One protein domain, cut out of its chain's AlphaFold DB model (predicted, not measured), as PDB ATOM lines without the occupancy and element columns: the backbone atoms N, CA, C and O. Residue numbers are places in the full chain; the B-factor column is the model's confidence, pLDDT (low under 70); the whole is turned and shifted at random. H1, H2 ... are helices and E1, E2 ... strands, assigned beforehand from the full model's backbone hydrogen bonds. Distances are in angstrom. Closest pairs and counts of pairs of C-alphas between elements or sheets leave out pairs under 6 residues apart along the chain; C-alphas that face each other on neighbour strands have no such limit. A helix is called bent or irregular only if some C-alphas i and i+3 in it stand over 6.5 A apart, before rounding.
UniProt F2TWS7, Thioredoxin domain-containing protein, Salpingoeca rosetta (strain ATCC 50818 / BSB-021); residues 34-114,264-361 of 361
ATOM      1  N   ARG A  34     -51.719  13.370  -4.650       51.34
ATOM      2  CA  ARG A  34     -52.001  12.352  -3.613       51.34
ATOM      3  C   ARG A  34     -53.336  11.646  -3.835       51.34
ATOM      4  O   ARG A  34     -53.427  10.433  -3.631       51.34
ATOM      5  N   ARG A  35     -54.374  12.382  -4.261       52.25
ATOM      6  CA  ARG A  35     -55.661  11.785  -4.660       52.25
ATOM      7  C   ARG A  35     -55.480  10.852  -5.855       52.25
ATOM      8  O   ARG A  35     -56.090   9.790  -5.864       52.25
ATOM      9  N   SER A  36     -54.592  11.177  -6.796       67.31
ATOM     10  CA  SER A  36     -54.297  10.318  -7.947       67.31
ATOM     11  C   SER A  36     -53.576   9.009  -7.574       67.31
ATOM     12  O   SER A  36     -53.956   7.959  -8.093       67.31
ATOM     13  N   GLU A  37     -52.612   9.014  -6.637       67.38
ATOM     14  CA  GLU A  37     -51.918   7.790  -6.178       67.38
ATOM     15  C   GLU A  37     -52.870   6.858  -5.416       67.38
ATOM     16  O   GLU A  37     -52.960   5.666  -5.728       67.38
ATOM     17  N   GLU A  38     -53.611   7.388  -4.435       71.69
ATOM     18  CA  GLU A  38     -54.577   6.600  -3.658       71.69
ATOM     19  C   GLU A  38     -55.701   6.049  -4.555       71.69
ATOM     20  O   GLU A  38     -56.109   4.890  -4.390       71.69
ATOM     21  N   ASP A  39     -56.135   6.816  -5.560       81.38
ATOM     22  CA  ASP A  39     -57.113   6.374  -6.555       81.38
ATOM     23  C   ASP A  39     -56.551   5.275  -7.469       81.38
ATOM     24  O   ASP A  39     -57.243   4.283  -7.722       81.38
ATOM     25  N   VAL A  40     -55.296   5.382  -7.926       84.31
ATOM     26  CA  VAL A  40     -54.628   4.341  -8.728       84.31
ATOM     27  C   VAL A  40     -54.473   3.055  -7.920       84.31
ATOM     28  O   VAL A  40     -54.865   1.983  -8.389       84.31
ATOM     29  N   VAL A  41     -53.955   3.137  -6.690       87.69
ATOM     30  CA  VAL A  41     -53.772   1.972  -5.811       87.69
ATOM     31  C   VAL A  41     -55.115   1.300  -5.528       87.69
ATOM     32  O   VAL A  41     -55.246   0.079  -5.667       87.69
ATOM     33  N   GLY A  42     -56.136   2.091  -5.186       88.00
ATOM     34  CA  GLY A  42     -57.493   1.606  -4.955       88.00
ATOM     35  C   GLY A  42     -58.096   0.938  -6.191       88.00
ATOM     36  O   GLY A  42     -58.667  -0.153  -6.090       88.00
ATOM     37  N   HIS A  43     -57.923   1.544  -7.368       88.56
ATOM     38  CA  HIS A  43     -58.409   1.006  -8.633       88.56
ATOM     39  C   HIS A  43     -57.731  -0.325  -8.978       88.56
ATOM     40  O   HIS A  43     -58.419  -1.314  -9.243       88.56
ATOM     41  N   VAL A  44     -56.398  -0.390  -8.926       89.94
ATOM     42  CA  VAL A  44     -55.634  -1.609  -9.233       89.94
ATOM     43  C   VAL A  44     -55.979  -2.731  -8.251       89.94
ATOM     44  O   VAL A  44     -56.230  -3.860  -8.679       89.94
ATOM     45  N   LYS A  45     -56.090  -2.432  -6.952       90.31
ATOM     46  CA  LYS A  45     -56.518  -3.414  -5.945       90.31
ATOM     47  C   LYS A  45     -57.912  -3.966  -6.252       90.31
ATOM     48  O   LYS A  45     -58.114  -5.181  -6.233       90.31
ATOM     49  N   ALA A  46     -58.864  -3.096  -6.591       89.12
ATOM     50  CA  ALA A  46     -60.215  -3.506  -6.965       89.12
ATOM     51  C   ALA A  46     -60.237  -4.354  -8.251       89.12
ATOM     52  O   ALA A  46     -61.007  -5.316  -8.334       89.12
ATOM     53  N   LEU A  47     -59.386  -4.045  -9.237       89.56
ATOM     54  CA  LEU A  47     -59.217  -4.865 -10.441       89.56
ATOM     55  C   LEU A  47     -58.707  -6.267 -10.096       89.56
ATOM     56  O   LEU A  47     -59.326  -7.247 -10.512       89.56
ATOM     57  N   LEU A  48     -57.633  -6.371  -9.307       89.25
ATOM     58  CA  LEU A  48     -57.050  -7.653  -8.895       89.25
ATOM     59  C   LEU A  48     -58.062  -8.515  -8.127       89.25
ATOM     60  O   LEU A  48     -58.201  -9.704  -8.412       89.25
ATOM     61  N   GLN A  49     -58.821  -7.910  -7.209       88.75
ATOM     62  CA  GLN A  49     -59.887  -8.591  -6.469       88.75
ATOM     63  C   GLN A  49     -61.016  -9.077  -7.383       88.75
ATOM     64  O   GLN A  49     -61.478 -10.209  -7.252       88.75
ATOM     65  N   ARG A  50     -61.472  -8.237  -8.318       90.00
ATOM     66  CA  ARG A  50     -62.571  -8.575  -9.235       90.00
ATOM     67  C   ARG A  50     -62.191  -9.678 -10.220       90.00
ATOM     68  O   ARG A  50     -63.052 -10.463 -10.611       90.00
ATOM     69  N   CYS A  51     -60.934  -9.698 -10.650       86.81
ATOM     70  CA  CYS A  51     -60.422 -10.648 -11.629       86.81
ATOM     71  C   CYS A  51     -59.960 -11.976 -11.011       86.81
ATOM     72  O   CYS A  51     -59.670 -12.892 -11.774       86.81
ATOM     73  N   ASP A  52     -59.929 -12.099  -9.679       84.94
ATOM     74  CA  ASP A  52     -59.569 -13.329  -8.955       84.94
ATOM     75  C   ASP A  52     -58.264 -13.961  -9.476       84.94
ATOM     76  O   ASP A  52     -58.207 -15.122  -9.891       84.94
ATOM     77  N   LEU A  53     -57.207 -13.143  -9.520       80.69
ATOM     78  CA  LEU A  53     -55.857 -13.558  -9.908       80.69
ATOM     79  C   LEU A  53     -54.937 -13.586  -8.680       80.69
ATOM     80  O   LEU A  53     -54.125 -12.676  -8.508       80.69
ATOM     81  N   PRO A  54     -55.025 -14.617  -7.820       75.38
ATOM     82  CA  PRO A  54     -54.214 -14.699  -6.602       75.38
ATOM     83  C   PRO A  54     -52.709 -14.821  -6.885       75.38
ATOM     84  O   PRO A  54     -51.898 -14.537  -6.014       75.38
ATOM     85  N   GLY A  55     -52.327 -15.229  -8.100       81.00
ATOM     86  CA  GLY A  55     -50.935 -15.311  -8.542       81.00
ATOM     87  C   GLY A  55     -50.364 -14.025  -9.140       81.00
ATOM     88  O   GLY A  55     -49.237 -14.067  -9.629       81.00
ATOM     89  N   VAL A  56     -51.119 -12.919  -9.154       87.31
ATOM     90  CA  VAL A  56     -50.699 -11.642  -9.748       87.31
ATOM     91  C   VAL A  56     -50.658 -10.545  -8.689       87.31
ATOM     92  O   VAL A  56     -51.606 -10.347  -7.932       87.31
ATOM     93  N   THR A  57     -49.565  -9.793  -8.685       88.62
ATOM     94  CA  THR A  57     -49.392  -8.556  -7.918       88.62
ATOM     95  C   THR A  57     -49.100  -7.407  -8.872       88.62
ATOM     96  O   THR A  57     -48.655  -7.615 -10.002       88.62
ATOM     97  N   ALA A  58     -49.358  -6.182  -8.432       89.69
ATOM     98  CA  ALA A  58     -48.929  -4.991  -9.141       89.69
ATOM     99  C   ALA A  58     -47.874  -4.250  -8.315       89.69
ATOM    100  O   ALA A  58     -47.999  -4.149  -7.100       89.69
ATOM    101  N   LEU A  59     -46.837  -3.742  -8.967       89.69
ATOM    102  CA  LEU A  59     -45.813  -2.897  -8.373       89.69
ATOM    103  C   LEU A  59     -45.918  -1.527  -9.030       89.69
ATOM    104  O   LEU A  59     -45.518  -1.366 -10.182       89.69
ATOM    105  N   LEU A  60     -46.479  -0.563  -8.309       89.06
ATOM    106  CA  LEU A  60     -46.401   0.839  -8.686       89.06
ATOM    107  C   LEU A  60     -45.052   1.363  -8.202       89.06
ATOM    108  O   LEU A  60     -44.805   1.352  -7.000       89.06
ATOM    109  N   ASN A  61     -44.174   1.755  -9.119       89.12
ATOM    110  CA  ASN A  61     -42.855   2.271  -8.789       89.12
ATOM    111  C   ASN A  61     -42.678   3.673  -9.355       89.12
ATOM    112  O   ASN A  61     -42.788   3.878 -10.563       89.12
ATOM    113  N   GLU A  62     -42.365   4.604  -8.472       89.81
ATOM    114  CA  GLU A  62     -41.977   5.962  -8.796       89.81
ATOM    115  C   GLU A  62     -40.494   6.141  -8.450       89.81
ATOM    116  O   GLU A  62     -40.056   5.837  -7.339       89.81
ATOM    117  N   THR A  63     -39.717   6.642  -9.404       90.25
ATOM    118  CA  THR A  63     -38.289   6.910  -9.233       90.25
ATOM    119  C   THR A  63     -38.009   8.384  -9.496       90.25
ATOM    120  O   THR A  63     -38.251   8.877 -10.594       90.25
ATOM    121  N   ILE A  64     -37.437   9.064  -8.503       92.31
ATOM    122  CA  ILE A  64     -36.942  10.441  -8.601       92.31
ATOM    123  C   ILE A  64     -35.420  10.377  -8.709       92.31
ATOM    124  O   ILE A  64     -34.741  10.018  -7.747       92.31
ATOM    125  N   GLN A  65     -34.874  10.696  -9.877       92.19
ATOM    126  CA  GLN A  65     -33.441  10.646 -10.162       92.19
ATOM    127  C   GLN A  65     -32.837  12.052 -10.213       92.19
ATOM    128  O   GLN A  65     -33.375  12.960 -10.849       92.19
ATOM    129  N   PHE A  66     -31.692  12.207  -9.548       91.62
ATOM    130  CA  PHE A  66     -30.974  13.470  -9.402       91.62
ATOM    131  C   PHE A  66     -29.735  13.461 -10.293       91.62
ATOM    132  O   PHE A  66     -28.820  12.652 -10.096       91.62
ATOM    133  N   ALA A  67     -29.696  14.357 -11.276       87.38
ATOM    134  CA  ALA A  67     -28.549  14.478 -12.161       87.38
ATOM    135  C   ALA A  67     -27.370  15.163 -11.446       87.38
ATOM    136  O   ALA A  67     -27.532  16.055 -10.610       87.38
ATOM    137  N   PHE A  68     -26.152  14.723 -11.762       88.06
ATOM    138  CA  PHE A  68     -24.932  15.309 -11.211       88.06
ATOM    139  C   PHE A  68     -24.491  16.508 -12.048       88.06
ATOM    140  O   PHE A  68     -24.427  16.437 -13.273       88.06
ATOM    141  N   GLY A  69     -24.133  17.604 -11.381       84.88
ATOM    142  CA  GLY A  69     -23.639  18.814 -12.040       84.88
ATOM    143  C   GLY A  69     -24.717  19.668 -12.716       84.88
ATOM    144  O   GLY A  69     -24.369  20.648 -13.379       84.88
ATOM    145  N   THR A  70     -25.996  19.325 -12.546       84.81
ATOM    146  CA  THR A  70     -27.150  20.100 -13.013       84.81
ATOM    147  C   THR A  70     -28.214  20.162 -11.917       84.81
ATOM    148  O   THR A  70     -28.213  19.347 -10.997       84.81
ATOM    149  N   ASP A  71     -29.133  21.123 -12.025       85.69
ATOM    150  CA  ASP A  71     -30.322  21.194 -11.165       85.69
ATOM    151  C   ASP A  71     -31.478  20.343 -11.734       85.69
ATOM    152  O   ASP A  71     -32.630  20.523 -11.346       85.69
ATOM    153  N   GLU A  72     -31.216  19.446 -12.691       87.00
ATOM    154  CA  GLU A  72     -32.263  18.638 -13.318       87.00
ATOM    155  C   GLU A  72     -32.648  17.443 -12.439       87.00
ATOM    156  O   GLU A  72     -31.799  16.724 -11.905       87.00
ATOM    157  N   VAL A  73     -33.957  17.222 -12.327       87.50
ATOM    158  CA  VAL A  73     -34.557  16.061 -11.667       87.50
ATOM    159  C   VAL A  73     -35.489  15.392 -12.662       87.50
ATOM    160  O   VAL A  73     -36.303  16.057 -13.306       87.50
ATOM    161  N   THR A  74     -35.365  14.077 -12.796       89.00
ATOM    162  CA  THR A  74     -36.253  13.268 -13.634       89.00
ATOM    163  C   THR A  74     -37.098  12.370 -12.747       89.00
ATOM    164  O   THR A  74     -36.550  11.609 -11.951       89.00
ATOM    165  N   GLN A  75     -38.415  12.446 -12.904       88.12
ATOM    166  CA  GLN A  75     -39.381  11.589 -12.226       88.12
ATOM    167  C   GLN A  75     -39.982  10.632 -13.254       88.12
ATOM    168  O   GLN A  75     -40.451  11.068 -14.307       88.12
ATOM    169  N   ASP A  76     -39.935   9.335 -12.967       86.62
ATOM    170  CA  ASP A  76     -40.557   8.292 -13.783       86.62
ATOM    171  C   ASP A  76     -41.519   7.479 -12.922       86.62
ATOM    172  O   ASP A  76     -41.246   7.217 -11.752       86.62
ATOM    173  N   THR A  77     -42.655   7.087 -13.492       86.19
ATOM    174  CA  THR A  77     -43.663   6.270 -12.810       86.19
ATOM    175  C   THR A  77     -44.080   5.123 -13.714       86.19
ATOM    176  O   THR A  77     -44.598   5.326 -14.815       86.19
ATOM    177  N   ALA A  78     -43.898   3.901 -13.225       87.00
ATOM    178  CA  ALA A  78     -44.235   2.683 -13.940       87.00
ATOM    179  C   ALA A  78     -45.094   1.761 -13.075       87.00
ATOM    180  O   ALA A  78     -44.889   1.632 -11.869       87.00
ATOM    181  N   LEU A  79     -46.045   1.076 -13.709       88.50
ATOM    182  CA  LEU A  79     -46.838   0.034 -13.067       88.50
ATOM    183  C   LEU A  79     -46.462  -1.322 -13.659       88.50
ATOM    184  O   LEU A  79     -46.749  -1.610 -14.821       88.50
ATOM    185  N   HIS A  80     -45.818  -2.173 -12.870       89.12
ATOM    186  CA  HIS A  80     -45.473  -3.524 -13.298       89.12
ATOM    187  C   HIS A  80     -46.543  -4.497 -12.816       89.12
ATOM    188  O   HIS A  80     -46.888  -4.501 -11.639       89.12
ATOM    189  N   LEU A  81     -47.053  -5.347 -13.703       88.88
ATOM    190  CA  LEU A  81     -47.900  -6.471 -13.304       88.88
ATOM    191  C   LEU A  81     -47.029  -7.719 -13.242       88.88
ATOM    192  O   LEU A  81     -46.548  -8.178 -14.274       88.88
ATOM    193  N   ASN A  82     -46.828  -8.261 -12.049       87.25
ATOM    194  CA  ASN A  82     -45.916  -9.369 -11.799       87.25
ATOM    195  C   ASN A  82     -46.695 -10.624 -11.436       87.25
ATOM    196  O   ASN A  82     -47.640 -10.565 -10.650       87.25
ATOM    197  N   GLY A  83     -46.254 -11.774 -11.940       85.06
ATOM    198  CA  GLY A  83     -46.658 -13.052 -11.369       85.06
ATOM    199  C   GLY A  83     -46.917 -14.159 -12.375       85.06
ATOM    200  O   GLY A  83     -46.373 -14.192 -13.484       85.06
ATOM    201  N   HIS A  84     -47.744 -15.103 -11.945       84.81
ATOM    202  CA  HIS A  84     -48.024 -16.336 -12.660       84.81
ATOM    203  C   HIS A  84     -49.526 -16.501 -12.825       84.81
ATOM    204  O   HIS A  84     -50.275 -16.370 -11.857       84.81
ATOM    205  N   ILE A  85     -49.954 -16.820 -14.042       85.25
ATOM    206  CA  ILE A  85     -51.350 -17.150 -14.325       85.25
ATOM    207  C   ILE A  85     -51.459 -18.491 -15.037       85.25
ATOM    208  O   ILE A  85     -50.609 -18.869 -15.841       85.25
ATOM    209  N   SER A  86     -52.565 -19.173 -14.781       83.06
ATOM    210  CA  SER A  86     -53.005 -20.346 -15.520       83.06
ATOM    211  C   SER A  86     -53.376 -19.974 -16.954       83.06
ATOM    212  O   SER A  86     -53.929 -18.901 -17.209       83.06
ATOM    213  N   SER A  87     -53.218 -20.900 -17.900       79.25
ATOM    214  CA  SER A  87     -53.779 -20.742 -19.255       79.25
ATOM    215  C   SER A  87     -55.299 -20.530 -19.230       79.25
ATOM    216  O   SER A  87     -55.862 -19.891 -20.115       79.25
ATOM    217  N   SER A  88     -55.979 -21.040 -18.196       81.19
ATOM    218  CA  SER A  88     -57.419 -20.835 -17.994       81.19
ATOM    219  C   SER A  88     -57.786 -19.417 -17.534       81.19
ATOM    220  O   SER A  88     -58.944 -19.023 -17.654       81.19
ATOM    221  N   GLN A  89     -56.809 -18.641 -17.050       84.69
ATOM    222  CA  GLN A  89     -56.976 -17.287 -16.519       84.69
ATOM    223  C   GLN A  89     -56.710 -16.182 -17.560       84.69
ATOM    224  O   GLN A  89     -56.716 -14.994 -17.230       84.69
ATOM    225  N   GLN A  90     -56.484 -16.542 -18.829       80.12
ATOM    226  CA  GLN A  90     -56.129 -15.587 -19.884       80.12
ATOM    227  C   GLN A  90     -57.171 -14.465 -20.056       80.12
ATOM    228  O   GLN A  90     -56.805 -13.304 -20.225       80.12
ATOM    229  N   ALA A  91     -58.464 -14.784 -19.958       84.81
ATOM    230  CA  ALA A  91     -59.527 -13.783 -20.074       84.81
ATOM    231  C   ALA A  91     -59.501 -12.767 -18.915       84.81
ATOM    232  O   ALA A  91     -59.774 -11.582 -19.112       84.81
ATOM    233  N   GLN A  92     -59.147 -13.207 -17.705       87.88
ATOM    234  CA  GLN A  92     -58.986 -12.320 -16.554       87.88
ATOM    235  C   GLN A  92     -57.778 -11.396 -16.726       87.88
ATOM    236  O   GLN A  92     -57.891 -10.209 -16.426       87.88
ATOM    237  N   LEU A  93     -56.667 -11.897 -17.280       83.94
ATOM    238  CA  LEU A  93     -55.517 -11.057 -17.623       83.94
ATOM    239  C   LEU A  93     -55.896  -9.970 -18.634       83.94
ATOM    240  O   LEU A  93     -55.562  -8.806 -18.433       83.94
ATOM    241  N   GLU A  94     -56.627 -10.325 -19.691       83.88
ATOM    242  CA  GLU A  94     -57.119  -9.342 -20.661       83.88
ATOM    243  C   GLU A  94     -57.997  -8.287 -19.974       83.88
ATOM    244  O   GLU A  94     -57.842  -7.097 -20.241       83.88
ATOM    245  N   SER A  95     -58.868  -8.686 -19.043       86.44
ATOM    246  CA  SER A  95     -59.693  -7.744 -18.280       86.44
ATOM    247  C   SER A  95     -58.870  -6.791 -17.408       86.44
ATOM    248  O   SER A  95     -59.248  -5.625 -17.291       86.44
ATOM    249  N   ILE A  96     -57.782  -7.259 -16.791       86.62
ATOM    250  CA  ILE A  96     -56.873  -6.389 -16.034       86.62
ATOM    251  C   ILE A  96     -56.149  -5.453 -16.988       86.62
ATOM    252  O   ILE A  96     -56.156  -4.253 -16.756       86.62
ATOM    253  N   ALA A  97     -55.585  -5.969 -18.081       83.56
ATOM    254  CA  ALA A  97     -54.875  -5.152 -19.057       83.56
ATOM    255  C   ALA A  97     -55.747  -3.990 -19.560       83.56
ATOM    256  O   ALA A  97     -55.282  -2.855 -19.581       83.56
ATOM    257  N   HIS A  98     -57.025  -4.239 -19.868       83.50
ATOM    258  CA  HIS A  98     -57.965  -3.175 -20.237       83.50
ATOM    259  C   HIS A  98     -58.202  -2.178 -19.095       83.50
ATOM    260  O   HIS A  98     -58.138  -0.977 -19.332       83.50
ATOM    261  N   GLY A  99     -58.443  -2.654 -17.868       84.44
ATOM    262  CA  GLY A  99     -58.682  -1.773 -16.720       84.44
ATOM    263  C   GLY A  99     -57.476  -0.896 -16.376       84.44
ATOM    264  O   GLY A  99     -57.632   0.275 -16.065       84.44
ATOM    265  N   VAL A 100     -56.261  -1.431 -16.495       83.25
ATOM    266  CA  VAL A 100     -55.041  -0.665 -16.223       83.25
ATOM    267  C   VAL A 100     -54.715   0.298 -17.377       83.25
ATOM    268  O   VAL A 100     -54.231   1.397 -17.129       83.25
ATOM    269  N   MET A 101     -55.042  -0.040 -18.632       79.88
ATOM    270  CA  MET A 101     -54.918   0.900 -19.762       79.88
ATOM    271  C   MET A 101     -55.770   2.167 -19.582       79.88
ATOM    272  O   MET A 101     -55.382   3.228 -20.068       79.88
ATOM    273  N   GLU A 102     -56.901   2.084 -18.875       80.44
ATOM    274  CA  GLU A 102     -57.741   3.252 -18.562       80.44
ATOM    275  C   GLU A 102     -57.050   4.251 -17.617       80.44
ATOM    276  O   GLU A 102     -57.431   5.420 -17.601       80.44
ATOM    277  N   LEU A 103     -56.004   3.833 -16.893       79.94
ATOM    278  CA  LEU A 103     -55.242   4.697 -15.983       79.94
ATOM    279  C   LEU A 103     -54.276   5.644 -16.712       79.94
ATOM    280  O   LEU A 103     -53.693   6.519 -16.084       79.94
ATOM    281  N   GLY A 104     -54.059   5.469 -18.023       76.69
ATOM    282  CA  GLY A 104     -53.129   6.305 -18.794       76.69
ATOM    283  C   GLY A 104     -51.651   6.129 -18.417       76.69
ATOM    284  O   GLY A 104     -50.814   6.921 -18.841       76.69
ATOM    285  N   MET A 105     -51.328   5.092 -17.640       77.19
ATOM    286  CA  MET A 105     -49.980   4.792 -17.162       77.19
ATOM    287  C   MET A 105     -49.192   3.902 -18.125       77.19
ATOM    288  O   MET A 105     -49.762   3.154 -18.923       77.19
ATOM    289  N   ASN A 106     -47.862   3.916 -17.994       77.81
ATOM    290  CA  ASN A 106     -47.010   2.924 -18.636       77.81
ATOM    291  C   ASN A 106     -47.058   1.608 -17.839       77.81
ATOM    292  O   ASN A 106     -46.602   1.543 -16.693       77.81
ATOM    293  N   VAL A 107     -47.644   0.570 -18.438       82.44
ATOM    294  CA  VAL A 107     -47.860  -0.733 -17.794       82.44
ATOM    295  C   VAL A 107     -46.923  -1.767 -18.392       82.44
ATOM    296  O   VAL A 107     -46.975  -2.033 -19.594       82.44
ATOM    297  N   LEU A 108     -46.111  -2.400 -17.549       81.56
ATOM    298  CA  LEU A 108     -45.167  -3.436 -17.959       81.56
ATOM    299  C   LEU A 108     -45.618  -4.806 -17.424       81.56
ATOM    300  O   LEU A 108     -45.488  -5.075 -16.229       81.56
ATOM    301  N   PRO A 109     -46.171  -5.693 -18.273       83.00
ATOM    302  CA  PRO A 109     -46.570  -7.023 -17.836       83.00
ATOM    303  C   PRO A 109     -45.351  -7.954 -17.747       83.00
ATOM    304  O   PRO A 109     -44.795  -8.367 -18.763       83.00
ATOM    305  N   MET A 110     -44.981  -8.343 -16.529       83.12
ATOM    306  CA  MET A 110     -44.036  -9.422 -16.223       83.12
ATOM    307  C   MET A 110     -44.790 -10.671 -15.747       83.12
ATOM    308  O   MET A 110     -44.582 -11.186 -14.646       83.12
ATOM    309  N   ILE A 111     -45.718 -11.138 -16.583       82.81
ATOM    310  CA  ILE A 111     -46.572 -12.287 -16.282       82.81
ATOM    311  C   ILE A 111     -46.117 -13.480 -17.106       82.81
ATOM    312  O   ILE A 111     -45.940 -13.386 -18.319       82.81
ATOM    313  N   SER A 112     -45.976 -14.621 -16.443       80.19
ATOM    314  CA  SER A 112     -45.769 -15.900 -17.121       80.19
ATOM    315  C   SER A 112     -47.023 -16.762 -17.044       80.19
ATOM    316  O   SER A 112     -47.784 -16.710 -16.076       80.19
ATOM    317  N   ILE A 113     -47.241 -17.537 -18.103       81.25
ATOM    318  CA  ILE A 113     -48.391 -18.427 -18.240       81.25
ATOM    319  C   ILE A 113     -47.913 -19.855 -17.973       81.25
ATOM    320  O   ILE A 113     -46.990 -20.313 -18.644       81.25
ATOM    321  N   GLY A 114     -48.519 -20.530 -16.997       83.88
ATOM    322  CA  GLY A 114     -48.159 -21.876 -16.545       83.88
ATOM    323  C   GLY A 114     -48.886 -22.244 -15.250       83.88
ATOM    324  O   GLY A 114     -49.905 -21.644 -14.927       83.88
ATOM    325  N   SER A 264     -37.378  -9.188   2.020       50.00
ATOM    326  CA  SER A 264     -35.960  -9.086   1.683       50.00
ATOM    327  C   SER A 264     -35.295  -8.001   2.537       50.00
ATOM    328  O   SER A 264     -35.173  -6.843   2.147       50.00
ATOM    329  N   ASP A 265     -34.840  -8.389   3.726       44.41
ATOM    330  CA  ASP A 265     -34.127  -7.537   4.683       44.41
ATOM    331  C   ASP A 265     -32.692  -7.192   4.234       44.41
ATOM    332  O   ASP A 265     -31.977  -6.479   4.941       44.41
ATOM    333  N   GLU A 266     -32.253  -7.620   3.043       40.31
ATOM    334  CA  GLU A 266     -30.876  -7.461   2.530       40.31
ATOM    335  C   GLU A 266     -30.430  -6.006   2.246       40.31
ATOM    336  O   GLU A 266     -29.394  -5.774   1.626       40.31
ATOM    337  N   ALA A 267     -31.158  -5.004   2.741       41.44
ATOM    338  CA  ALA A 267     -30.664  -3.632   2.862       41.44
ATOM    339  C   ALA A 267     -31.338  -2.819   3.985       41.44
ATOM    340  O   ALA A 267     -31.212  -1.591   3.999       41.44
ATOM    341  N   ARG A 268     -32.053  -3.452   4.926       49.91
ATOM    342  CA  ARG A 268     -32.670  -2.723   6.039       49.91
ATOM    343  C   ARG A 268     -31.621  -2.416   7.096       49.91
ATOM    344  O   ARG A 268     -31.361  -3.197   8.008       49.91
ATOM    345  N   ILE A 269     -31.017  -1.235   6.994       53.66
ATOM    346  CA  ILE A 269     -30.383  -0.628   8.161       53.66
ATOM    347  C   ILE A 269     -31.544  -0.267   9.087       53.66
ATOM    348  O   ILE A 269     -32.292   0.659   8.791       53.66
ATOM    349  N   GLY A 270     -31.741  -1.051  10.150       59.69
ATOM    350  CA  GLY A 270     -32.808  -0.824  11.127       59.69
ATOM    351  C   GLY A 270     -32.770   0.582  11.735       59.69
ATOM    352  O   GLY A 270     -31.852   1.364  11.478       59.69
ATOM    353  N   ASP A 271     -33.773   0.905  12.551       66.69
ATOM    354  CA  ASP A 271     -33.912   2.240  13.138       66.69
ATOM    355  C   ASP A 271     -32.603   2.722  13.783       66.69
ATOM    356  O   ASP A 271     -31.998   2.042  14.617       66.69
ATOM    357  N   VAL A 272     -32.165   3.920  13.392       76.31
ATOM    358  CA  VAL A 272     -31.004   4.583  13.989       76.31
ATOM    359  C   VAL A 272     -31.520   5.629  14.963       76.31
ATOM    360  O   VAL A 272     -32.299   6.506  14.596       76.31
ATOM    361  N   GLU A 273     -31.084   5.543  16.220       78.38
ATOM    362  CA  GLU A 273     -31.517   6.470  17.265       78.38
ATOM    363  C   GLU A 273     -31.261   7.929  16.849       78.38
ATOM    364  O   GLU A 273     -30.131   8.324  16.556       78.38
ATOM    365  N   GLY A 274     -32.327   8.733  16.823       82.62
ATOM    366  CA  GLY A 274     -32.270  10.152  16.471       82.62
ATOM    367  C   GLY A 274     -32.366  10.471  14.975       82.62
ATOM    368  O   GLY A 274     -32.326  11.654  14.638       82.62
ATOM    369  N   LEU A 275     -32.522   9.474  14.097       87.25
ATOM    370  CA  LEU A 275     -32.784   9.678  12.670       87.25
ATOM    371  C   LEU A 275     -34.139   9.088  12.263       87.25
ATOM    372  O   LEU A 275     -34.470   7.979  12.685       87.25
ATOM    373  N   PRO A 276     -34.923   9.793  11.431       89.19
ATOM    374  CA  PRO A 276     -36.142   9.228  10.879       89.19
ATOM    375  C   PRO A 276     -35.812   8.100   9.896       89.19
ATOM    376  O   PRO A 276     -34.858   8.173   9.119       89.19
ATOM    377  N   ASN A 277     -36.620   7.045   9.927       88.50
ATOM    378  CA  ASN A 277     -36.560   5.978   8.939       88.50
ATOM    379  C   ASN A 277     -37.224   6.460   7.641       88.50
ATOM    380  O   ASN A 277     -38.338   6.979   7.692       88.50
ATOM    381  N   VAL A 278     -36.558   6.282   6.496       88.38
ATOM    382  CA  VAL A 278     -37.050   6.723   5.180       88.38
ATOM    383  C   VAL A 278     -38.437   6.165   4.845       88.38
ATOM    384  O   VAL A 278     -39.243   6.851   4.224       88.38
ATOM    385  N   GLU A 279     -38.755   4.951   5.306       85.44
ATOM    386  CA  GLU A 279     -40.073   4.335   5.099       85.44
ATOM    387  C   GLU A 279     -41.200   5.093   5.817       85.44
ATOM    388  O   GLU A 279     -42.346   5.039   5.382       85.44
ATOM    389  N   ASN A 280     -40.871   5.815   6.891       87.31
ATOM    390  CA  ASN A 280     -41.824   6.475   7.784       87.31
ATOM    391  C   ASN A 280     -41.848   8.001   7.633       87.31
ATOM    392  O   ASN A 280     -42.522   8.674   8.413       87.31
ATOM    393  N   LEU A 281     -41.089   8.559   6.687       87.69
ATOM    394  CA  LEU A 281     -41.109   9.996   6.434       87.69
ATOM    395  C   LEU A 281     -42.492  10.442   5.950       87.69
ATOM    396  O   LEU A 281     -43.167   9.717   5.218       87.69
ATOM    397  N   SER A 282     -42.917  11.638   6.351       88.31
ATOM    398  CA  SER A 282     -44.083  12.262   5.727       88.31
ATOM    399  C   SER A 282     -43.761  12.651   4.279       88.31
ATOM    400  O   SER A 282     -42.593  12.693   3.889       88.31
ATOM    401  N   ASP A 283     -44.785  12.906   3.465       83.75
ATOM    402  CA  ASP A 283     -44.572  13.360   2.083       83.75
ATOM    403  C   ASP A 283     -43.847  14.725   2.062       83.75
ATOM    404  O   ASP A 283     -42.922  14.912   1.275       83.75
ATOM    405  N   GLU A 284     -44.156  15.607   3.020       88.06
ATOM    406  CA  GLU A 284     -43.470  16.892   3.238       88.06
ATOM    407  C   GLU A 284     -41.982  16.692   3.585       88.06
ATOM    408  O   GLU A 284     -41.105  17.247   2.921       88.06
ATOM    409  N   ASP A 285     -41.667  15.832   4.562       90.50
ATOM    410  CA  ASP A 285     -40.271  15.560   4.940       90.50
ATOM    411  C   ASP A 285     -39.483  14.894   3.795       90.50
ATOM    412  O   ASP A 285     -38.276  15.109   3.644       90.50
ATOM    413  N   MET A 286     -40.151  14.060   2.987       90.88
ATOM    414  CA  MET A 286     -39.553  13.461   1.792       90.88
ATOM    415  C   MET A 286     -39.223  14.519   0.744       90.88
ATOM    416  O   MET A 286     -38.134  14.473   0.170       90.88
ATOM    417  N   LEU A 287     -40.123  15.474   0.510       89.50
ATOM    418  CA  LEU A 287     -39.900  16.562  -0.432       89.50
ATOM    419  C   LEU A 287     -38.724  17.441   0.009       89.50
ATOM    420  O   LEU A 287     -37.817  17.697  -0.788       89.50
ATOM    421  N   GLU A 288     -38.675  17.832   1.287       92.25
ATOM    422  CA  GLU A 288     -37.543  18.580   1.849       92.25
ATOM    423  C   GLU A 288     -36.220  17.812   1.697       92.25
ATOM    424  O   GLU A 288     -35.179  18.383   1.347       92.25
ATOM    425  N   PHE A 289     -36.246  16.498   1.936       93.19
ATOM    426  CA  PHE A 289     -35.079  15.643   1.754       93.19
ATOM    427  C   PHE A 289     -34.626  15.590   0.287       93.19
ATOM    428  O   PHE A 289     -33.433  15.756   0.022       93.19
ATOM    429  N   CYS A 290     -35.552  15.411  -0.661       92.69
ATOM    430  CA  CYS A 290     -35.268  15.396  -2.099       92.69
ATOM    431  C   CYS A 290     -34.672  16.726  -2.582       92.69
ATOM    432  O   CYS A 290     -33.677  16.717  -3.306       92.69
ATOM    433  N   GLN A 291     -35.203  17.866  -2.130       92.19
ATOM    434  CA  GLN A 291     -34.653  19.190  -2.452       92.19
ATOM    435  C   GLN A 291     -33.213  19.337  -1.941       92.19
ATOM    436  O   GLN A 291     -32.309  19.731  -2.680       92.19
ATOM    437  N   ALA A 292     -32.960  18.951  -0.688       92.88
ATOM    438  CA  ALA A 292     -31.616  19.008  -0.123       92.88
ATOM    439  C   ALA A 292     -30.645  18.034  -0.819       92.88
ATOM    440  O   ALA A 292     -29.444  18.311  -0.907       92.88
ATOM    441  N   LEU A 293     -31.144  16.897  -1.313       92.00
ATOM    442  CA  LEU A 293     -30.362  15.932  -2.080       92.00
ATOM    443  C   LEU A 293     -29.979  16.497  -3.456       92.00
ATOM    444  O   LEU A 293     -28.801  16.448  -3.806       92.00
ATOM    445  N   GLN A 294     -30.930  17.110  -4.167       92.12
ATOM    446  CA  GLN A 294     -30.718  17.789  -5.449       92.12
ATOM    447  C   GLN A 294     -29.631  18.866  -5.352       92.12
ATOM    448  O   GLN A 294     -28.695  18.879  -6.147       92.12
ATOM    449  N   GLU A 295     -29.688  19.737  -4.339       92.12
ATOM    450  CA  GLU A 295     -28.662  20.771  -4.138       92.12
ATOM    451  C   GLU A 295     -27.256  20.165  -3.965       92.12
ATOM    452  O   GLU A 295     -26.251  20.714  -4.430       92.12
ATOM    453  N   LYS A 296     -27.164  19.020  -3.279       92.38
ATOM    454  CA  LYS A 296     -25.894  18.325  -3.039       92.38
ATOM    455  C   LYS A 296     -25.370  17.627  -4.290       92.38
ATOM    456  O   LYS A 296     -24.160  17.661  -4.508       92.38
ATOM    457  N   THR A 297     -26.232  17.004  -5.092       90.12
ATOM    458  CA  THR A 297     -25.831  16.344  -6.346       90.12
ATOM    459  C   THR A 297     -25.463  17.362  -7.422       90.12
ATOM    460  O   THR A 297     -24.446  17.188  -8.095       90.12
ATOM    461  N   ALA A 298     -26.193  18.477  -7.521       88.75
ATOM    462  CA  ALA A 298     -25.898  19.573  -8.444       88.75
ATOM    463  C   ALA A 298     -24.510  20.192  -8.191       88.75
ATOM    464  O   ALA A 298     -23.795  20.567  -9.122       88.75
ATOM    465  N   ALA A 299     -24.075  20.238  -6.925       90.12
ATOM    466  CA  ALA A 299     -22.754  20.733  -6.542       90.12
ATOM    467  C   ALA A 299     -21.587  19.802  -6.941       90.12
ATOM    468  O   ALA A 299     -20.424  20.213  -6.872       90.12
ATOM    469  N   LEU A 300     -21.865  18.557  -7.342       89.19
ATOM    470  CA  LEU A 300     -20.865  17.554  -7.699       89.19
ATOM    471  C   LEU A 300     -20.744  17.428  -9.221       89.19
ATOM    472  O   LEU A 300     -21.663  16.994  -9.903       89.19
ATOM    473  N   SER A 301     -19.571  17.751  -9.769       86.00
ATOM    474  CA  SER A 301     -19.294  17.581 -11.201       86.00
ATOM    475  C   SER A 301     -18.764  16.175 -11.497       86.00
ATOM    476  O   SER A 301     -17.550  15.952 -11.500       86.00
ATOM    477  N   LEU A 302     -19.672  15.232 -11.742       85.75
ATOM    478  CA  LEU A 302     -19.359  13.871 -12.192       85.75
ATOM    479  C   LEU A 302     -19.778  13.677 -13.658       85.75
ATOM    480  O   LEU A 302     -20.646  14.405 -14.134       85.75
ATOM    481  N   PRO A 303     -19.164  12.736 -14.402       79.44
ATOM    482  CA  PRO A 303     -19.647  12.390 -15.735       79.44
ATOM    483  C   PRO A 303     -21.111  11.934 -15.684       79.44
ATOM    484  O   PRO A 303     -21.471  11.150 -14.801       79.44
ATOM    485  N   GLU A 304     -21.920  12.387 -16.642       68.88
ATOM    486  CA  GLU A 304     -23.292  11.899 -16.833       68.88
ATOM    487  C   GLU A 304     -23.302  10.361 -16.887       68.88
ATOM    488  O   GLU A 304     -22.368   9.738 -17.403       68.88
ATOM    489  N   ASP A 305     -24.319   9.757 -16.271       74.12
ATOM    490  CA  ASP A 305     -24.556   8.307 -16.196       74.12
ATOM    491  C   ASP A 305     -23.473   7.465 -15.497       74.12
ATOM    492  O   ASP A 305     -23.538   6.235 -15.491       74.12
ATOM    493  N   SER A 306     -22.468   8.096 -14.879       81.69
ATOM    494  CA  SER A 306     -21.427   7.366 -14.146       81.69
ATOM    495  C   SER A 306     -21.822   7.023 -12.713       81.69
ATOM    496  O   SER A 306     -21.373   6.010 -12.190       81.69
ATOM    497  N   VAL A 307     -22.658   7.838 -12.077       87.00
ATOM    498  CA  VAL A 307     -23.164   7.620 -10.718       87.00
ATOM    499  C   VAL A 307     -24.666   7.857 -10.735       87.00
ATOM    500  O   VAL A 307     -25.130   8.851 -11.286       87.00
ATOM    501  N   SER A 308     -25.419   6.940 -10.135       89.38
ATOM    502  CA  SER A 308     -26.858   7.064  -9.946       89.38
ATOM    503  C   SER A 308     -27.145   7.523  -8.524       89.38
ATOM    504  O   SER A 308     -26.629   6.939  -7.569       89.38
ATOM    505  N   CYS A 309     -27.961   8.565  -8.386       91.88
ATOM    506  CA  CYS A 309     -28.563   8.957  -7.123       91.88
ATOM    507  C   CYS A 309     -30.067   9.101  -7.338       91.88
ATOM    508  O   CYS A 309     -30.492   9.910  -8.163       91.88
ATOM    509  N   CYS A 310     -30.866   8.304  -6.633       93.00
ATOM    510  CA  CYS A 310     -32.317   8.355  -6.752       93.00
ATOM    511  C   CYS A 310     -33.037   8.014  -5.446       93.00
ATOM    512  O   CYS A 310     -32.478   7.398  -4.532       93.00
ATOM    513  N   VAL A 311     -34.297   8.432  -5.384       93.00
ATOM    514  CA  VAL A 311     -35.286   7.990  -4.403       93.00
ATOM    515  C   VAL A 311     -36.304   7.127  -5.139       93.00
ATOM    516  O   VAL A 311     -36.837   7.544  -6.164       93.00
ATOM    517  N   GLU A 312     -36.553   5.925  -4.630       90.44
ATOM    518  CA  GLU A 312     -37.568   5.004  -5.142       90.44
ATOM    519  C   GLU A 312     -38.713   4.900  -4.134       90.44
ATOM    520  O   GLU A 312     -38.501   4.533  -2.971       90.44
ATOM    521  N   ASN A 313     -39.924   5.202  -4.593       89.25
ATOM    522  CA  ASN A 313     -41.175   4.970  -3.891       89.25
ATOM    523  C   ASN A 313     -41.887   3.808  -4.582       89.25
ATOM    524  O   ASN A 313     -42.319   3.923  -5.727       89.25
ATOM    525  N   SER A 314     -42.033   2.683  -3.891       87.56
ATOM    526  CA  SER A 314     -42.696   1.510  -4.454       87.56
ATOM    527  C   SER A 314     -43.905   1.109  -3.622       87.56
ATOM    528  O   SER A 314     -43.852   1.100  -2.392       87.56
ATOM    529  N   ILE A 315     -44.991   0.733  -4.290       87.56
ATOM    530  CA  ILE A 315     -46.189   0.174  -3.671       87.56
ATOM    531  C   ILE A 315     -46.470  -1.174  -4.319       87.56
ATOM    532  O   ILE A 315     -46.839  -1.258  -5.491       87.56
ATOM    533  N   VAL A 316     -46.304  -2.239  -3.538       86.62
ATOM    534  CA  VAL A 316     -46.756  -3.579  -3.910       86.62
ATOM    535  C   VAL A 316     -48.238  -3.680  -3.571       86.62
ATOM    536  O   VAL A 316     -48.637  -3.476  -2.426       86.62
ATOM    537  N   ILE A 317     -49.053  -3.999  -4.567       88.19
ATOM    538  CA  ILE A 317     -50.505  -4.114  -4.487       88.19
ATOM    539  C   ILE A 317     -50.867  -5.568  -4.780       88.19
ATOM    540  O   ILE A 317     -50.599  -6.084  -5.868       88.19
ATOM    541  N   SER A 318     -51.500  -6.232  -3.820       85.44
ATOM    542  CA  SER A 318     -52.103  -7.551  -4.003       85.44
ATOM    543  C   SER A 318     -53.624  -7.459  -3.865       85.44
ATOM    544  O   SER A 318     -54.195  -6.404  -3.575       85.44
ATOM    545  N   SER A 319     -54.321  -8.576  -4.077       80.50
ATOM    546  CA  SER A 319     -55.770  -8.630  -3.868       80.50
ATOM    547  C   SER A 319     -56.159  -8.407  -2.399       80.50
ATOM    548  O   SER A 319     -57.259  -7.925  -2.125       80.50
ATOM    549  N   THR A 320     -55.281  -8.710  -1.444       77.94
ATOM    550  CA  THR A 320     -55.577  -8.638  -0.006       77.94
ATOM    551  C   THR A 320     -54.924  -7.435   0.662       77.94
ATOM    552  O   THR A 320     -55.559  -6.774   1.486       77.94
ATOM    553  N   ASP A 321     -53.721  -7.062   0.241       81.94
ATOM    554  CA  ASP A 321     -52.875  -6.123   0.968       81.94
ATOM    555  C   ASP A 321     -52.177  -5.111   0.049       81.94
ATOM    556  O   ASP A 321     -52.196  -5.222  -1.178       81.94
ATOM    557  N   THR A 322     -51.616  -4.075   0.656       83.69
ATOM    558  CA  THR A 322     -50.806  -3.048   0.000       83.69
ATOM    559  C   THR A 322     -49.624  -2.715   0.888       83.69
ATOM    560  O   THR A 322     -49.816  -2.346   2.045       83.69
ATOM    561  N   LYS A 323     -48.414  -2.773   0.337       84.75
ATOM    562  CA  LYS A 323     -47.184  -2.462   1.063       84.75
ATOM    563  C   LYS A 323     -46.425  -1.348   0.360       84.75
ATOM    564  O   LYS A 323     -46.012  -1.520  -0.782       84.75
ATOM    565  N   LYS A 324     -46.226  -0.232   1.062       84.94
ATOM    566  CA  LYS A 324     -45.387   0.882   0.611       84.94
ATOM    567  C   LYS A 324     -43.965   0.686   1.127       84.94
ATOM    568  O   LYS A 324     -43.764   0.346   2.290       84.94
ATOM    569  N   THR A 325     -42.990   0.901   0.261       85.81
ATOM    570  CA  THR A 325     -41.566   0.894   0.585       85.81
ATOM    571  C   THR A 325     -40.921   2.120  -0.026       85.81
ATOM    572  O   THR A 325     -41.211   2.470  -1.167       85.81
ATOM    573  N   ARG A 326     -40.023   2.752   0.724       89.12
ATOM    574  CA  ARG A 326     -39.180   3.835   0.219       89.12
ATOM    575  C   ARG A 326     -37.726   3.434   0.319       89.12
ATOM    576  O   ARG A 326     -37.347   2.750   1.274       89.12
ATOM    577  N   ARG A 327     -36.920   3.851  -0.650       89.94
ATOM    578  CA  ARG A 327     -35.485   3.577  -0.692       89.94
ATOM    579  C   ARG A 327     -34.729   4.768  -1.260       89.94
ATOM    580  O   ARG A 327     -35.188   5.410  -2.194       89.94
ATOM    581  N   VAL A 328     -33.535   5.013  -0.728       91.38
ATOM    582  CA  VAL A 328     -32.561   5.934  -1.330       91.38
ATOM    583  C   VAL A 328     -31.388   5.134  -1.862       91.38
ATOM    584  O   VAL A 328     -30.823   4.306  -1.143       91.38
ATOM    585  N   ILE A 329     -31.018   5.380  -3.113       92.31
ATOM    586  CA  ILE A 329     -29.944   4.678  -3.808       92.31
ATOM    587  C   ILE A 329     -28.869   5.685  -4.203       92.31
ATOM    588  O   ILE A 329     -29.156   6.728  -4.785       92.31
ATOM    589  N   LEU A 330     -27.616   5.351  -3.899       93.00
ATOM    590  CA  LEU A 330     -26.424   6.004  -4.423       93.00
ATOM    591  C   LEU A 330     -25.446   4.925  -4.886       93.00
ATOM    592  O   LEU A 330     -24.849   4.223  -4.065       93.00
ATOM    593  N   THR A 331     -25.289   4.774  -6.195       92.31
ATOM    594  CA  THR A 331     -24.458   3.714  -6.775       92.31
ATOM    595  C   THR A 331     -23.564   4.218  -7.891       92.31
ATOM    596  O   THR A 331     -23.895   5.165  -8.596       92.31
ATOM    597  N   GLY A 332     -22.408   3.585  -8.066       90.38
ATOM    598  CA  GLY A 332     -21.508   3.906  -9.169       90.38
ATOM    599  C   GLY A 332     -20.191   3.131  -9.120       90.38
ATOM    600  O   GLY A 332     -19.973   2.325  -8.217       90.38
ATOM    601  N   PRO A 333     -19.279   3.362 -10.073       91.06
ATOM    602  CA  PRO A 333     -17.944   2.785 -10.064       91.06
ATOM    603  C   PRO A 333     -17.128   3.233  -8.848       91.06
ATOM    604  O   PRO A 333     -17.125   4.412  -8.483       91.06
ATOM    605  N   LYS A 334     -16.340   2.318  -8.280       91.75
ATOM    606  CA  LYS A 334     -15.486   2.536  -7.095       91.75
ATOM    607  C   LYS A 334     -14.577   3.757  -7.171       91.75
ATOM    608  O   LYS A 334     -14.333   4.424  -6.172       91.75
ATOM    609  N   GLN A 335     -14.109   4.107  -8.365       93.06
ATOM    610  CA  GLN A 335     -13.283   5.299  -8.581       93.06
ATOM    611  C   GLN A 335     -13.976   6.625  -8.209       93.06
ATOM    612  O   GLN A 335     -13.285   7.611  -7.962       93.06
ATOM    613  N   PHE A 336     -15.313   6.656  -8.152       92.88
ATOM    614  CA  PHE A 336     -16.100   7.834  -7.772       92.88
ATOM    615  C   PHE A 336     -16.524   7.843  -6.299       92.88
ATOM    616  O   PHE A 336     -17.029   8.864  -5.831       92.88
ATOM    617  N   GLU A 337     -16.264   6.772  -5.542       92.50
ATOM    618  CA  GLU A 337     -16.580   6.695  -4.109       92.50
ATOM    619  C   GLU A 337     -15.999   7.887  -3.317       92.50
ATOM    620  O   GLU A 337     -16.755   8.527  -2.582       92.50
ATOM    621  N   PRO A 338     -14.720   8.299  -3.500       93.88
ATOM    622  CA  PRO A 338     -14.182   9.449  -2.773       93.88
ATOM    623  C   PRO A 338     -14.876  10.767  -3.130       93.88
ATOM    624  O   PRO A 338     -15.017  11.634  -2.273       93.88
ATOM    625  N   ALA A 339     -15.313  10.921  -4.384       91.56
ATOM    626  CA  ALA A 339     -16.014  12.120  -4.838       91.56
ATOM    627  C   ALA A 339     -17.441  12.203  -4.269       91.56
ATOM    628  O   ALA A 339     -17.965  13.299  -4.092       91.56
ATOM    629  N   CYS A 340     -18.043  11.059  -3.934       93.06
ATOM    630  CA  CYS A 340     -19.390  10.967  -3.372       93.06
ATOM    631  C   CYS A 340     -19.409  10.846  -1.838       93.06
ATOM    632  O   CYS A 340     -20.486  10.734  -1.255       93.06
ATOM    633  N   ALA A 341     -18.256  10.858  -1.162       92.62
ATOM    634  CA  ALA A 341     -18.168  10.592   0.277       92.62
ATOM    635  C   ALA A 341     -18.980  11.588   1.129       92.62
ATOM    636  O   ALA A 341     -19.658  11.188   2.081       92.62
ATOM    637  N   ASP A 342     -18.961  12.872   0.762       93.12
ATOM    638  CA  ASP A 342     -19.729  13.913   1.454       93.12
ATOM    639  C   ASP A 342     -21.239  13.744   1.234       93.12
ATOM    640  O   ASP A 342     -22.022  13.919   2.169       93.12
ATOM    641  N   LEU A 343     -21.650  13.338   0.029       93.81
ATOM    642  CA  LEU A 343     -23.044  13.033  -0.302       93.81
ATOM    643  C   LEU A 343     -23.540  11.802   0.469       93.81
ATOM    644  O   LEU A 343     -24.584  11.848   1.112       93.81
ATOM    645  N   ALA A 344     -22.755  10.724   0.484       92.44
ATOM    646  CA  ALA A 344     -23.048   9.518   1.255       92.44
ATOM    647  C   ALA A 344     -23.171   9.815   2.760       92.44
ATOM    648  O   ALA A 344     -24.064   9.301   3.436       92.44
ATOM    649  N   THR A 345     -22.288  10.668   3.289       93.06
ATOM    650  CA  THR A 345     -22.334  11.120   4.687       93.06
ATOM    651  C   THR A 345     -23.578  11.960   4.954       93.06
ATOM    652  O   THR A 345     -24.235  11.770   5.976       93.06
ATOM    653  N   PHE A 346     -23.929  12.856   4.029       94.62
ATOM    654  CA  PHE A 346     -25.144  13.656   4.111       94.62
ATOM    655  C   PHE A 346     -26.393  12.771   4.194       94.62
ATOM    656  O   PHE A 346     -27.146  12.913   5.157       94.62
ATOM    657  N   ILE A 347     -26.566  11.815   3.273       92.75
ATOM    658  CA  ILE A 347     -27.722  10.900   3.261       92.75
ATOM    659  C   ILE A 347     -27.834  10.169   4.608       92.75
ATOM    660  O   ILE A 347     -28.862  10.252   5.280       92.75
ATOM    661  N   ARG A 348     -26.739   9.546   5.067       91.25
ATOM    662  CA  ARG A 348     -26.694   8.814   6.348       91.25
ATOM    663  C   ARG A 348     -26.906   9.694   7.582       91.25
ATOM    664  O   ARG A 348     -27.197   9.171   8.649       91.25
ATOM    665  N   SER A 349     -26.720  11.007   7.467       91.88
ATOM    666  CA  SER A 349     -26.964  11.957   8.560       91.88
ATOM    667  C   SER A 349     -28.407  12.455   8.631       91.88
ATOM    668  O   SER A 349     -28.760  13.141   9.587       91.88
ATOM    669  N   LYS A 350     -29.217  12.173   7.605       92.25
ATOM    670  CA  LYS A 350     -30.589  12.674   7.482       92.25
ATOM    671  C   LYS A 350     -31.628  11.593   7.692       92.25
ATOM    672  O   LYS A 350     -32.653  11.876   8.300       92.25
ATOM    673  N   ILE A 351     -31.348  10.386   7.216       91.44
ATOM    674  CA  ILE A 351     -32.307   9.287   7.199       91.44
ATOM    675  C   ILE A 351     -31.638   7.954   7.539       91.44
ATOM    676  O   ILE A 351     -30.444   7.752   7.302       91.44
ATOM    677  N   ALA A 352     -32.437   7.043   8.082       87.75
ATOM    678  CA  ALA A 352     -32.123   5.636   8.311       87.75
ATOM    679  C   ALA A 352     -33.043   4.733   7.464       87.75
ATOM    680  O   ALA A 352     -33.875   5.237   6.708       87.75
ATOM    681  N   GLY A 353     -32.924   3.408   7.583       85.56
ATOM    682  CA  GLY A 353     -33.755   2.466   6.829       85.56
ATOM    683  C   GLY A 353     -33.092   1.974   5.544       85.56
ATOM    684  O   GLY A 353     -31.899   1.661   5.510       85.56
ATOM    685  N   ASN A 354     -33.880   1.913   4.473       84.31
ATOM    686  CA  ASN A 354     -33.465   1.417   3.161       84.31
ATOM    687  C   ASN A 354     -32.586   2.432   2.415       84.31
ATOM    688  O   ASN A 354     -33.014   3.078   1.457       84.31
ATOM    689  N   VAL A 355     -31.340   2.573   2.854       87.75
ATOM    690  CA  VAL A 355     -30.336   3.417   2.203       87.75
ATOM    691  C   VAL A 355     -29.263   2.520   1.591       87.75
ATOM    692  O   VAL A 355     -28.412   1.977   2.295       87.75
ATOM    693  N   LEU A 356     -29.283   2.386   0.265       88.38
ATOM    694  CA  LEU A 356     -28.300   1.622  -0.493       88.38
ATOM    695  C   LEU A 356     -27.212   2.557  -1.019       88.38
ATOM    696  O   LEU A 356     -27.426   3.306  -1.966       88.38
ATOM    697  N   ILE A 357     -26.021   2.479  -0.428       89.62
ATOM    698  CA  ILE A 357     -24.829   3.170  -0.929       89.62
ATOM    699  C   ILE A 357     -23.806   2.106  -1.306       89.62
ATOM    700  O   ILE A 357     -23.239   1.467  -0.417       89.62
ATOM    701  N   SER A 358     -23.587   1.902  -2.604       90.31
ATOM    702  CA  SER A 358     -22.709   0.841  -3.104       90.31
ATOM    703  C   SER A 358     -21.852   1.323  -4.263       90.31
ATOM    704  O   SER A 358     -22.369   1.764  -5.288       90.31
ATOM    705  N   PHE A 359     -20.535   1.195  -4.111       87.81
ATOM    706  CA  PHE A 359     -19.587   1.473  -5.178       87.81
ATOM    707  C   PHE A 359     -18.806   0.207  -5.523       87.81
ATOM    708  O   PHE A 359     -18.042  -0.302  -4.703       87.81
ATOM    709  N   ALA A 360     -19.033  -0.315  -6.727       84.44
ATOM    710  CA  ALA A 360     -18.467  -1.582  -7.187       84.44
ATOM    711  C   ALA A 360     -17.324  -1.362  -8.190       84.44
ATOM    712  O   ALA A 360     -17.244  -0.309  -8.829       84.44
ATOM    713  N   ASP A 361     -16.412  -2.337  -8.266       65.44
ATOM    714  CA  ASP A 361     -15.271  -2.353  -9.198       65.44
ATOM    715  C   ASP A 361     -15.694  -2.575 -10.660       65.44
ATOM    716  O   ASP A 361     -16.627  -3.379 -10.897       65.44
TER     717      ASP A 361
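AT A GLANCE: This is residues 34 to 114 and 264 to 361 of the 361 residues of the protein "Thioredoxin domain-containing protein" of Salpingoeca rosetta (strain ATCC 50818 / BSB-021) (UniProt F2TWS7). What does one see first? One long, twisted sheet of six strands makes a slab, with helices over one face in two pairs, H1 with H2 toward one end of the slab and H3 with H4 toward the other. What is it built of? The printed part has 179 residues with four named helices and six named strands, in the order H1 E1 E2 H2 E3 H3 E4 E5 H4 E6; the class is mixed, helices and strands. The mixed sheet runs E3 E2 E1 E4 E5 E6. How large is it? It is only just compact, close to loose, with a radius of gyration of the C-alphas of 18.7 A, and elongated, spanning 55 by 34 by 29 A.

HOW THE PARTS SIT: Where is the first helix? H1, residues 34 to 51, is on the sheet at a height of 9.5 A, over E1, residues 56 to 66, and E4, residues 308 to 317. With residues 44 to 51 alone it touches H2, residues 87 to 101, opposite ways at a shallow tilt of 21 degrees; the closest C-alphas, of Cys 51 and Gln 92, are 5.4 A apart. What follows E1? E1 and E2, residues 73 to 85, form an antiparallel hairpin, with N 59 and O 80 at 2.8 A. E2, H2 and E3, residues 106 to 113, are a strand-helix-strand unit, two parallel neighbour strands with a helix between, its crossover right-handed; N 110 and O 81 are 2.8 A apart. What comes after the cut? H3, residues 283 to 298, is on the sheet over E1 at a height of 9.1 A. E4 is antiparallel to E1, with N 62 and O 313 at 2.8 A, and forms a hairpin with E5, residues 322 to 333, with N 327 and O 312 at 2.9 A. What comes last? E5, H4, residues 334 to 350, and E6, residues 353 to 360, make a second such right-handed unit, with N 330 and O 356 at 2.8 A. H4 touches H3 with residues 343 to 350 alone, opposite ways at a shallow tilt of 31 degrees, closest at the C-alphas of Lys 296 and Leu 343, 6.6 A. Every O i to N i+4 pair is within hydrogen-bond range in H1 and H3, but 9 of 11 in H2 and 9 of 13 in H4.

IN THESE COORDINATES: Where are the anchors? H1 begins at C-alpha 34, (-52.001, 12.352, -3.613), and E6 ends at C-alpha 360, (-18.467, -1.582, -7.187). Which elements are long? E2 measures 37.3 A, E5 34.9 A and E1 31.9 A from first to last C-alpha. Which are uneven? E4 bends by 51 degrees at residue 311; H2 and H4 are irregular, with C-alphas 88 and 91 at 7.6 A and C-alphas 339 and 342 at 7.5 A.

THE WHOLE: Where is the cut? Residues 115 to 263 are not printed, and C-alphas 114 and 264 are 25.4 A apart. Where is confidence low? The model's pLDDT is under 70 at residues 34 to 37, 264 to 271, 304 and 361.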